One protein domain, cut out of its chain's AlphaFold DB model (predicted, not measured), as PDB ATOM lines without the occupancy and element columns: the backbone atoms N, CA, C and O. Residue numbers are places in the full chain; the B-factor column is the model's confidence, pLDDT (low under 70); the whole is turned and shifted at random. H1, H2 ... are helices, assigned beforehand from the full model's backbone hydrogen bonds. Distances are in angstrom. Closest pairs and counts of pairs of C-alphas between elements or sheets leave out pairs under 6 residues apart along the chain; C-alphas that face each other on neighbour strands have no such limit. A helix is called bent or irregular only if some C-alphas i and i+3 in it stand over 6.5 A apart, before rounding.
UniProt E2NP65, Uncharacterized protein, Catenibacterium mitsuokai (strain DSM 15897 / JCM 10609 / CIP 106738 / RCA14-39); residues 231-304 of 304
ATOM      1  N   GLU A 231       3.390 130.267  28.167       54.91
ATOM      2  CA  GLU A 231       4.134 130.958  27.093       54.91
ATOM      3  C   GLU A 231       5.534 131.417  27.530       54.91
ATOM      4  O   GLU A 231       6.484 131.342  26.759       54.91
ATOM      5  N   SER A 232       5.697 131.843  28.781       63.00
ATOM      6  CA  SER A 232       6.999 132.236  29.323       63.00
ATOM      7  C   SER A 232       7.859 131.046  29.760       63.00
ATOM      8  O   SER A 232       9.055 131.224  29.977       63.00
ATOM      9  N   LYS A 233       7.294 129.841  29.894       71.06
ATOM     10  CA  LYS A 233       8.087 128.611  30.043       71.06
ATOM     11  C   LYS A 233       8.547 128.085  28.689       71.06
ATOM     12  O   LYS A 233       9.682 127.636  28.576       71.06
ATOM     13  N   GLN A 234       7.722 128.227  27.650       71.06
ATOM     14  CA  GLN A 234       8.141 127.984  26.266       71.06
ATOM     15  C   GLN A 234       9.369 128.840  25.917       71.06
ATOM     16  O   GLN A 234      10.357 128.316  25.410       71.06
ATOM     17  N   SER A 235       9.369 130.113  26.336       77.31
ATOM     18  CA  SER A 235      10.510 131.006  26.120       77.31
ATOM     19  C   SER A 235      11.781 130.591  26.872       77.31
ATOM     20  O   SER A 235      12.861 131.039  26.504       77.31
ATOM     21  N   TRP A 236      11.705 129.754  27.919       85.00
ATOM     22  CA  TRP A 236      12.905 129.146  28.514       85.00
ATOM     23  C   TRP A 236      13.538 128.151  27.544       85.00
ATOM     24  O   TRP A 236      14.759 128.139  27.391       85.00
ATOM     25  N   GLY A 237      12.700 127.359  26.865       78.81
ATOM     26  CA  GLY A 237      13.085 126.493  25.754       78.81
ATOM     27  C   GLY A 237      13.854 127.262  24.698       78.81
ATOM     28  O   GLY A 237      15.025 126.975  24.471       78.81
ATOM     29  N   ASP A 238      13.233 128.313  24.173       79.94
ATOM     30  CA  ASP A 238      13.809 129.138  23.110       79.94
ATOM     31  C   ASP A 238      15.087 129.866  23.557       79.94
ATOM     32  O   ASP A 238      16.020 130.051  22.780       79.94
ATOM     33  N   LYS A 239      15.164 130.270  24.832       83.62
ATOM     34  CA  LYS A 239      16.306 131.014  25.379       83.62
ATOM     35  C   LYS A 239      17.523 130.141  25.666       83.62
ATOM     36  O   LYS A 239      18.646 130.616  25.509       83.62
ATOM     37  N   HIS A 240      17.314 128.925  26.163       81.44
ATOM     38  CA  HIS A 240      18.392 128.072  26.668       81.44
ATOM     39  C   HIS A 240      18.706 126.895  25.738       81.44
ATOM     40  O   HIS A 240      19.856 126.485  25.650       81.44
ATOM     41  N   ASN A 241      17.710 126.381  25.020       80.38
ATOM     42  CA  ASN A 241      17.783 125.229  24.118       80.38
ATOM     43  C   ASN A 241      17.226 125.634  22.741       80.38
ATOM     44  O   ASN A 241      16.346 124.964  22.203       80.38
ATOM     45  N   SER A 242      17.715 126.760  22.207       69.56
ATOM     46  CA  SER A 242      17.285 127.384  20.942       69.56
ATOM     47  C   SER A 242      17.342 126.422  19.751       69.56
ATOM     48  O   SER A 242      16.468 126.441  18.891       69.56
ATOM     49  N   PHE A 243      18.330 125.527  19.730       70.31
ATOM     50  CA  PHE A 243      18.474 124.487  18.709       70.31
ATOM     51  C   PHE A 243      17.509 123.310  18.871       70.31
ATOM     52  O   PHE A 243      17.461 122.419  18.024       70.31
ATOM     53  N   ASN A 244      16.768 123.269  19.980       71.00
ATOM     54  CA  ASN A 244      15.894 122.170  20.369       71.00
ATOM     55  C   ASN A 244      16.602 120.793  20.381       71.00
ATOM     56  O   ASN A 244      15.946 119.746  20.362       71.00
ATOM     57  N   THR A 245      17.941 120.775  20.456       73.50
ATOM     58  CA  THR A 245      18.795 119.573  20.471       73.50
ATOM     59  C   THR A 245      18.388 118.631  21.602       73.50
ATOM     60  O   THR A 245      18.446 117.405  21.476       73.50
ATOM     61  N   PHE A 246      17.909 119.205  22.707       81.88
ATOM     62  CA  PHE A 246      17.495 118.488  23.907       81.88
ATOM     63  C   PHE A 246      15.988 118.558  24.141       81.88
ATOM     64  O   PHE A 246      15.552 118.616  25.287       81.88
ATOM     65  N   SER A 247      15.186 118.491  23.070       72.38
ATOM     66  CA  SER A 247      13.707 118.500  23.089       72.38
ATOM     67  C   SER A 247      13.055 117.495  24.053       72.38
ATOM     68  O   SER A 247      11.883 117.619  24.398       72.38
ATOM     69  N   SER A 248      13.811 116.497  24.522       77.12
ATOM     70  CA  SER A 248      13.406 115.583  25.594       77.12
ATOM     71  C   SER A 248      13.258 116.236  26.977       77.12
ATOM     72  O   SER A 248      12.638 115.631  27.852       77.12
ATOM     73  N   ILE A 249      13.843 117.418  27.200       81.25
ATOM     74  CA  ILE A 249      13.686 118.204  28.426       81.25
ATOM     75  C   ILE A 249      12.623 119.261  28.153       81.25
ATOM     76  O   ILE A 249      12.867 120.252  27.472       81.25
ATOM     77  N   ASP A 250      11.425 119.020  28.672       82.56
ATOM     78  CA  ASP A 250      10.280 119.902  28.479       82.56
ATOM     79  C   ASP A 250      10.251 120.990  29.574       82.56
ATOM     80  O   ASP A 250      10.088 120.652  30.754       82.56
ATOM     81  N   PRO A 251      10.381 122.287  29.227       80.94
ATOM     82  CA  PRO A 251      10.418 123.381  30.197       80.94
ATOM     83  C   PRO A 251       9.117 123.529  31.002       80.94
ATOM     84  O   PRO A 251       9.143 124.055  32.116       80.94
ATOM     85  N   ILE A 252       7.987 123.014  30.501       80.62
ATOM     86  CA  ILE A 252       6.692 123.036  31.204       80.62
ATOM     87  C   ILE A 252       6.745 122.197  32.490       80.62
ATOM     88  O   ILE A 252       6.044 122.497  33.463       80.62
ATOM     89  N   GLN A 253       7.623 121.188  32.539       82.88
ATOM     90  CA  GLN A 253       7.788 120.298  33.693       82.88
ATOM     91  C   GLN A 253       8.493 120.960  34.887       82.88
ATOM     92  O   GLN A 253       8.548 120.367  35.965       82.88
ATOM     93  N   TYR A 254       9.022 122.175  34.719       80.19
ATOM     94  CA  TYR A 254       9.820 122.855  35.731       80.19
ATOM     95  C   TYR A 254       9.067 124.041  36.331       80.19
ATOM     96  O   TYR A 254       8.412 124.824  35.639       80.19
ATOM     97  N   ASP A 255       9.174 124.195  37.650       75.00
ATOM     98  CA  ASP A 255       8.593 125.334  38.367       75.00
ATOM     99  C   ASP A 255       9.428 126.614  38.188       75.00
ATOM    100  O   ASP A 255       8.903 127.726  38.291       75.00
ATOM    101  N   HIS A 256      10.727 126.465  37.904       78.38
ATOM    102  CA  HIS A 256      11.699 127.552  37.800       78.38
ATOM    103  C   HIS A 256      12.674 127.320  36.638       78.38
ATOM    104  O   HIS A 256      13.179 126.210  36.473       78.38
ATOM    105  N   GLU A 257      12.999 128.394  35.912       83.50
ATOM    106  CA  GLU A 257      13.943 128.413  34.780       83.50
ATOM    107  C   GLU A 257      15.304 127.810  35.146       83.50
ATOM    108  O   GLU A 257      15.869 127.034  34.385       83.50
ATOM    109  N   SER A 258      15.798 128.089  36.356       79.31
ATOM    110  CA  SER A 258      17.078 127.560  36.830       79.31
ATOM    111  C   SER A 258      17.100 126.031  36.908       79.31
ATOM    112  O   SER A 258      18.120 125.427  36.612       79.31
ATOM    113  N   GLY A 259      15.981 125.394  37.275       82.12
ATOM    114  CA  GLY A 259      15.899 123.932  37.328       82.12
ATOM    115  C   GLY A 259      15.881 123.300  35.936       82.12
ATOM    116  O   GLY A 259      16.498 122.263  35.727       82.12
ATOM    117  N   TYR A 260      15.218 123.958  34.981       87.94
ATOM    118  CA  TYR A 260      15.241 123.560  33.573       87.94
ATOM    119  C   TYR A 260      16.653 123.686  32.977       87.94
ATOM    120  O   TYR A 260      17.146 122.770  32.320       87.94
ATOM    121  N   LEU A 261      17.330 124.801  33.265       87.12
ATOM    122  CA  LEU A 261      18.684 125.071  32.791       87.12
ATOM    123  C   LEU A 261      19.723 124.107  33.384       87.12
ATOM    124  O   LEU A 261      20.633 123.683  32.675       87.12
ATOM    125  N   ASP A 262      19.582 123.717  34.651       87.50
ATOM    126  CA  ASP A 262      20.478 122.740  35.276       87.50
ATOM    127  C   ASP A 262      20.431 121.379  34.562       87.50
ATOM    128  O   ASP A 262      21.482 120.806  34.260       87.50
ATOM    129  N   ASP A 263      19.237 120.884  34.220       89.12
ATOM    130  CA  ASP A 263      19.091 119.614  33.499       89.12
ATOM    131  C   ASP A 263      19.570 119.717  32.038       89.12
ATOM    132  O   ASP A 263      20.164 118.769  31.511       89.12
ATOM    133  N   LEU A 264      19.400 120.876  31.391       89.44
ATOM    134  CA  LEU A 264      19.999 121.143  30.078       89.44
ATOM    135  C   LEU A 264      21.525 121.099  30.119       89.44
ATOM    136  O   LEU A 264      22.137 120.457  29.269       89.44
ATOM    137  N   ARG A 265      22.158 121.716  31.120       91.81
ATOM    138  CA  ARG A 265      23.624 121.720  31.267       91.81
ATOM    139  C   ARG A 265      24.196 120.316  31.438       91.81
ATOM    140  O   ARG A 265      25.271 120.023  30.913       91.81
ATOM    141  N   VAL A 266      23.466 119.425  32.114       87.44
ATOM    142  CA  VAL A 266      23.819 117.997  32.171       87.44
ATOM    143  C   VAL A 266      23.824 117.395  30.766       87.44
ATOM    144  O   VAL A 266      24.778 116.710  30.396       87.44
ATOM    145  N   LYS A 267      22.808 117.693  29.947       89.00
ATOM    146  CA  LYS A 267      22.740 117.214  28.562       89.00
ATOM    147  C   LYS A 267      23.788 117.816  27.642       89.00
ATOM    148  O   LYS A 267      24.343 117.090  26.819       89.00
ATOM    149  N   TRP A 268      24.125 119.086  27.821       91.19
ATOM    150  CA  TRP A 268      25.211 119.720  27.082       91.19
ATOM    151  C   TRP A 268      26.534 119.013  27.347       91.19
ATOM    152  O   TRP A 268      27.238 118.672  26.398       91.19
ATOM    153  N   LYS A 269      26.838 118.716  28.618       88.12
ATOM    154  CA  LYS A 269      28.043 117.964  28.982       88.12
ATOM    155  C   LYS A 269      28.041 116.570  28.364       88.12
ATOM    156  O   LYS A 269      29.031 116.177  27.762       88.12
ATOM    157  N   GLU A 270      26.929 115.837  28.465       87.56
ATOM    158  CA  GLU A 270      26.803 114.492  27.885       87.56
ATOM    159  C   GLU A 270      26.990 114.478  26.360       87.56
ATOM    160  O   GLU A 270      27.547 113.520  25.828       87.56
ATOM    161  N   TYR A 271      26.522 115.508  25.652       83.75
ATOM    162  CA  TYR A 271      26.537 115.544  24.190       83.75
ATOM    163  C   TYR A 271      27.839 116.109  23.613       83.75
ATOM    164  O   TYR A 271      28.432 115.505  22.720       83.75
ATOM    165  N   TYR A 272      28.306 117.246  24.131       82.00
ATOM    166  CA  TYR A 272      29.466 117.960  23.588       82.00
ATOM    167  C   TYR A 272      30.795 117.562  24.241       82.00
ATOM    168  O   TYR A 272      31.845 117.718  23.617       82.00
ATOM    169  N   ASP A 273      30.769 117.021  25.463       84.81
ATOM    170  CA  ASP A 273      31.968 116.552  26.163       84.81
ATOM    171  C   ASP A 273      31.748 115.229  26.938       84.81
ATOM    172  O   ASP A 273      31.979 115.154  28.152       84.81
ATOM    173  N   PRO A 274      31.332 114.146  26.250       79.69
ATOM    174  CA  PRO A 274      31.032 112.855  26.880       79.69
ATOM    175  C   PRO A 274      32.231 112.200  27.583       79.69
ATOM    176  O   PRO A 274      32.054 111.274  28.375       79.69
ATOM    177  N   SER A 275      33.457 112.630  27.270       78.81
ATOM    178  CA  SER A 275      34.703 112.095  27.831       78.81
ATOM    179  C   SER A 275      35.364 112.997  28.878       78.81
ATOM    180  O   SER A 275      36.446 112.643  29.341       78.81
ATOM    181  N   ASP A 276      34.744 114.129  29.232       81.75
ATOM    182  CA  ASP A 276      35.298 115.137  30.153       81.75
ATOM    183  C   ASP A 276      36.714 115.599  29.745       81.75
ATOM    184  O   ASP A 276      37.657 115.644  30.535       81.75
ATOM    185  N   MET A 277      36.889 115.846  28.446       76.88
ATOM    186  CA  MET A 277      38.169 116.158  27.810       76.88
ATOM    187  C   MET A 277      38.459 117.662  27.786       76.88
ATOM    188  O   MET A 277      39.625 118.057  27.672       76.88
ATOM    189  N   TYR A 278      37.427 118.500  27.876       80.75
ATOM    190  CA  TYR A 278      37.555 119.949  27.787       80.75
ATOM    191  C   TYR A 278      37.401 120.575  29.175       80.75
ATOM    192  O   TYR A 278      36.435 120.316  29.888       80.75
ATOM    193  N   ASP A 279      38.354 121.431  29.555       85.81
ATOM    194  CA  ASP A 279      38.335 122.186  30.822       85.81
ATOM    195  C   ASP A 279      37.374 123.386  30.707       85.81
ATOM    196  O   ASP A 279      37.772 124.547  30.800       85.81
ATOM    197  N   VAL A 280      36.118 123.085  30.369       85.81
ATOM    198  CA  VAL A 280      35.018 124.026  30.148       85.81
ATOM    199  C   VAL A 280      33.815 123.520  30.944       85.81
ATOM    200  O   VAL A 280      33.254 122.462  30.637       85.81
ATOM    201  N   ASP A 281      33.433 124.265  31.980       87.75
ATOM    202  CA  ASP A 281      32.309 123.918  32.851       87.75
ATOM    203  C   ASP A 281      30.992 124.450  32.252       87.75
ATOM    204  O   ASP A 281      30.858 125.660  32.067       87.75
ATOM    205  N   PRO A 282      29.999 123.595  31.939       87.62
ATOM    206  CA  PRO A 282      28.696 124.042  31.438       87.62
ATOM    207  C   PRO A 282      27.935 124.951  32.417       87.62
ATOM    208  O   PRO A 282      27.031 125.663  31.986       87.62
ATOM    209  N   GLN A 283      28.285 124.970  33.709       86.38
ATOM    210  CA  GLN A 283      27.684 125.878  34.696       86.38
ATOM    211  C   GLN A 283      28.028 127.353  34.465       86.38
ATOM    212  O   GLN A 283      27.292 128.225  34.924       86.38
ATOM    213  N   ASP A 284      29.097 127.640  33.719       89.81
ATOM    214  CA  ASP A 284      29.489 129.010  33.378       89.81
ATOM    215  C   ASP A 284      28.638 129.614  32.244       89.81
ATOM    216  O   ASP A 284      28.794 130.792  31.916       89.81
ATOM    217  N   TYR A 285      27.738 128.828  31.642       89.38
ATOM    218  CA  TYR A 285      27.015 129.202  30.428       89.38
ATOM    219  C   TYR A 285      25.512 129.063  30.606       89.38
ATOM    220  O   TYR A 285      25.014 128.054  31.104       89.38
ATOM    221  N   ASP A 286      24.771 130.074  30.161       86.00
ATOM    222  CA  ASP A 286      23.308 130.066  30.182       86.00
ATOM    223  C   ASP A 286      22.712 129.581  28.852       86.00
ATOM    224  O   ASP A 286      21.506 129.405  28.771       86.00
ATOM    225  N   ARG A 287      23.508 129.352  27.800       84.38
ATOM    226  CA  ARG A 287      23.022 128.910  26.481       84.38
ATOM    227  C   ARG A 287      23.890 127.800  25.907       84.38
ATOM    228  O   ARG A 287      25.110 127.818  26.083       84.38
ATOM    229  N   GLU A 288      23.261 126.891  25.165       85.44
ATOM    230  CA  GLU A 288      23.946 125.798  24.465       85.44
ATOM    231  C   GLU A 288      25.011 126.329  23.495       85.44
ATOM    232  O   GLU A 288      26.131 125.824  23.456       85.44
ATOM    233  N   GLU A 289      24.671 127.393  22.764       83.44
ATOM    234  CA  GLU A 289      25.548 128.105  21.827       83.44
ATOM    235  C   GLU A 289      26.847 128.573  22.486       83.44
ATOM    236  O   GLU A 289      27.939 128.297  21.986       83.44
ATOM    237  N   ASP A 290      26.725 129.247  23.631       88.75
ATOM    238  CA  ASP A 290      27.864 129.830  24.335       88.75
ATOM    239  C   ASP A 290      28.786 128.732  24.880       88.75
ATOM    240  O   ASP A 290      30.013 128.832  24.782       88.75
ATOM    241  N   TYR A 291      28.201 127.645  25.391       86.62
ATOM    242  CA  TYR A 291      28.952 126.475  25.840       86.62
ATOM    243  C   TYR A 291      29.678 125.778  24.677       86.62
ATOM    244  O   TYR A 291      30.866 125.455  24.778       86.62
ATOM    245  N   MET A 292      28.999 125.592  23.542       84.88
ATOM    246  CA  MET A 292      29.584 125.008  22.333       84.88
ATOM    247  C   MET A 292      30.743 125.861  21.801       84.88
ATOM    248  O   MET A 292      31.803 125.330  21.455       84.88
ATOM    249  N   GLU A 293      30.573 127.183  21.743       86.12
ATOM    250  CA  GLU A 293      31.623 128.092  21.284       86.12
ATOM    251  C   GLU A 293      32.811 128.099  22.250       86.12
ATOM    252  O   GLU A 293      33.959 128.064  21.806       86.12
ATOM    253  N   ALA A 294      32.580 128.037  23.563       86.88
ATOM    254  CA  ALA A 294      33.655 127.911  24.540       86.88
ATOM    255  C   ALA A 294      34.484 126.629  24.352       86.88
ATOM    256  O   ALA A 294      35.717 126.685  24.399       86.88
ATOM    257  N   ILE A 295      33.842 125.492  24.052       81.38
ATOM    258  CA  ILE A 295      34.541 124.252  23.682       81.38
ATOM    259  C   ILE A 295      35.361 124.456  22.400       81.38
ATOM    260  O   ILE A 295      36.552 124.125  22.368       81.38
ATOM    261  N   LYS A 296      34.779 125.061  21.353       81.75
ATOM    262  CA  LYS A 296      35.492 125.367  20.096       81.75
ATOM    263  C   LYS A 296      36.716 126.255  20.343       81.75
ATOM    264  O   LYS A 296      37.784 125.999  19.783       81.75
ATOM    265  N   GLN A 297      36.598 127.274  21.192       81.56
ATOM    266  CA  GLN A 297      37.702 128.163  21.561       81.56
ATOM    267  C   GLN A 297      38.776 127.438  22.380       81.56
ATOM    268  O   GLN A 297      39.967 127.613  22.113       81.56
ATOM    269  N   TYR A 298      38.385 126.576  23.325       83.56
ATOM    270  CA  TYR A 298      39.321 125.755  24.092       83.56
ATOM    271  C   TYR A 298      40.164 124.865  23.170       83.56
ATOM    272  O   TYR A 298      41.395 124.886  23.256       83.56
ATOM    273  N   ILE A 299      39.523 124.167  22.227       76.88
ATOM    274  CA  ILE A 299      40.194 123.343  21.209       76.88
ATOM    275  C   ILE A 299      41.158 124.208  20.385       76.88
ATOM    276  O   ILE A 299      42.353 123.913  20.321       76.88
ATOM    277  N   LYS A 300      40.687 125.336  19.835       77.94
ATOM    278  CA  LYS A 300      41.531 126.280  19.076       77.94
ATOM    279  C   LYS A 300      42.740 126.780  19.883       77.94
ATOM    280  O   LYS A 300      43.789 127.036  19.301       77.94
ATOM    281  N   SER A 301      42.618 126.926  21.205       80.62
ATOM    282  CA  SER A 301      43.702 127.397  22.080       80.62
ATOM    283  C   SER A 301      44.745 126.324  22.420       80.62
ATOM    284  O   SER A 301      45.905 126.657  22.651       80.62
ATOM    285  N   LYS A 302      44.347 125.045  22.455       70.75
ATOM    286  CA  LYS A 302      45.219 123.907  22.792       70.75
ATOM    287  C   LYS A 302      45.981 123.342  21.595       70.75
ATOM    288  O   LYS A 302      47.026 122.735  21.804       70.75
ATOM    289  N   TYR A 303      45.461 123.536  20.383       54.94
ATOM    290  CA  TYR A 303      46.037 123.027  19.131       54.94
ATOM    291  C   TYR A 303      46.628 124.134  18.232       54.94
ATOM    292  O   TYR A 303      46.801 123.926  17.033       54.94
ATOM    293  N   ARG A 304      46.938 125.301  18.812       46.38
ATOM    294  CA  ARG A 304      47.803 126.340  18.228       46.38
ATOM    295  C   ARG A 304      49.256 126.129  18.638       46.38
ATOM    296  O   ARG A 304      50.135 126.451  17.814       46.38
TER     297      ARG A 304
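Overview. This is residues 231 to 304 of the 304 residues of an uncharacterized protein of Catenibacterium mitsuokai (strain DSM 15897 / JCM 10609 / CIP 106738 / RCA14-39) (UniProt E2NP65). Two helices, H1 and H3, lie nearly in one line, end to end, and the longest helix, H2, lies slantwise beside the place where they come together, its first half packing on H1 and its second half on the beginning of H3. The three run the same way along a rod, and between them the chain folds back twice through long links, residues 241 to 256 and 273 to 287. The printed part has 74 residues with three named helices, H1, H2 and H3 in that order, and no named strand; the class is all helix. The whole is compact, with a radius of gyration of the C-alphas of 13.0 A, and its C-alphas span 45 by 18 by 18 A.

Arrangement. H1, residues 231 to 240, touches H2, residues 257 to 272; the closest C-alphas are those of Trp 236 and Glu 257, 6.4 A apart. H2 touches H1 with residues 257 to 264 alone. H1 and H2 run the same way at a shallow tilt of 33 degrees, only just short of steep. H2 touches H3, residues 288 to 302, and the closest C-alphas here are those of Trp 268 and Glu 288, 6.7 A apart. H2 touches H3 with residues 265 to 272 alone, and H3 touches H2 with residues 288 to 292 alone. H2 and H3 run the same way at a steep tilt of 40 degrees. H1 and H3 are close but not clearly touching, with the C-alphas of His 240 and Glu 288 the closest at 6.4 A. Their lines stand at a shallow tilt of 7 degrees, and they run the same way, with centres 23.9 A apart. In H2 and H3 every backbone O i to N i+4 pair is within hydrogen-bond range, while in H1 5 of 6 are.

Along the chain. H1 begins at C-alpha 231, at (4.134, 130.958, 27.093), and measures 14.6 A from its first to its last C-alpha, at residue 240. H2 begins at C-alpha 257, at (13.943, 128.413, 34.780), and measures 21.8 A to C-alpha 272. H3 measures 21.4 A from C-alpha 288 to C-alpha 302, at (45.219, 123.907, 22.792). No helix is bent or irregular.

Size, cuts and confidence. The two C-alphas farthest apart are those of Glu 231 and Arg 304, at 44.8 A, the first and last printed residues; Arg 304 is also the chain's last residue. The printed part has no cut. The links from H1 to H2, 16 residues, and from H2 to H3, 15 residues, are both long. The mean pLDDT of the printed part is 80.7, and the model's confidence is under 70 at residues 231 to 232, residue 242 and residues 303 to 304.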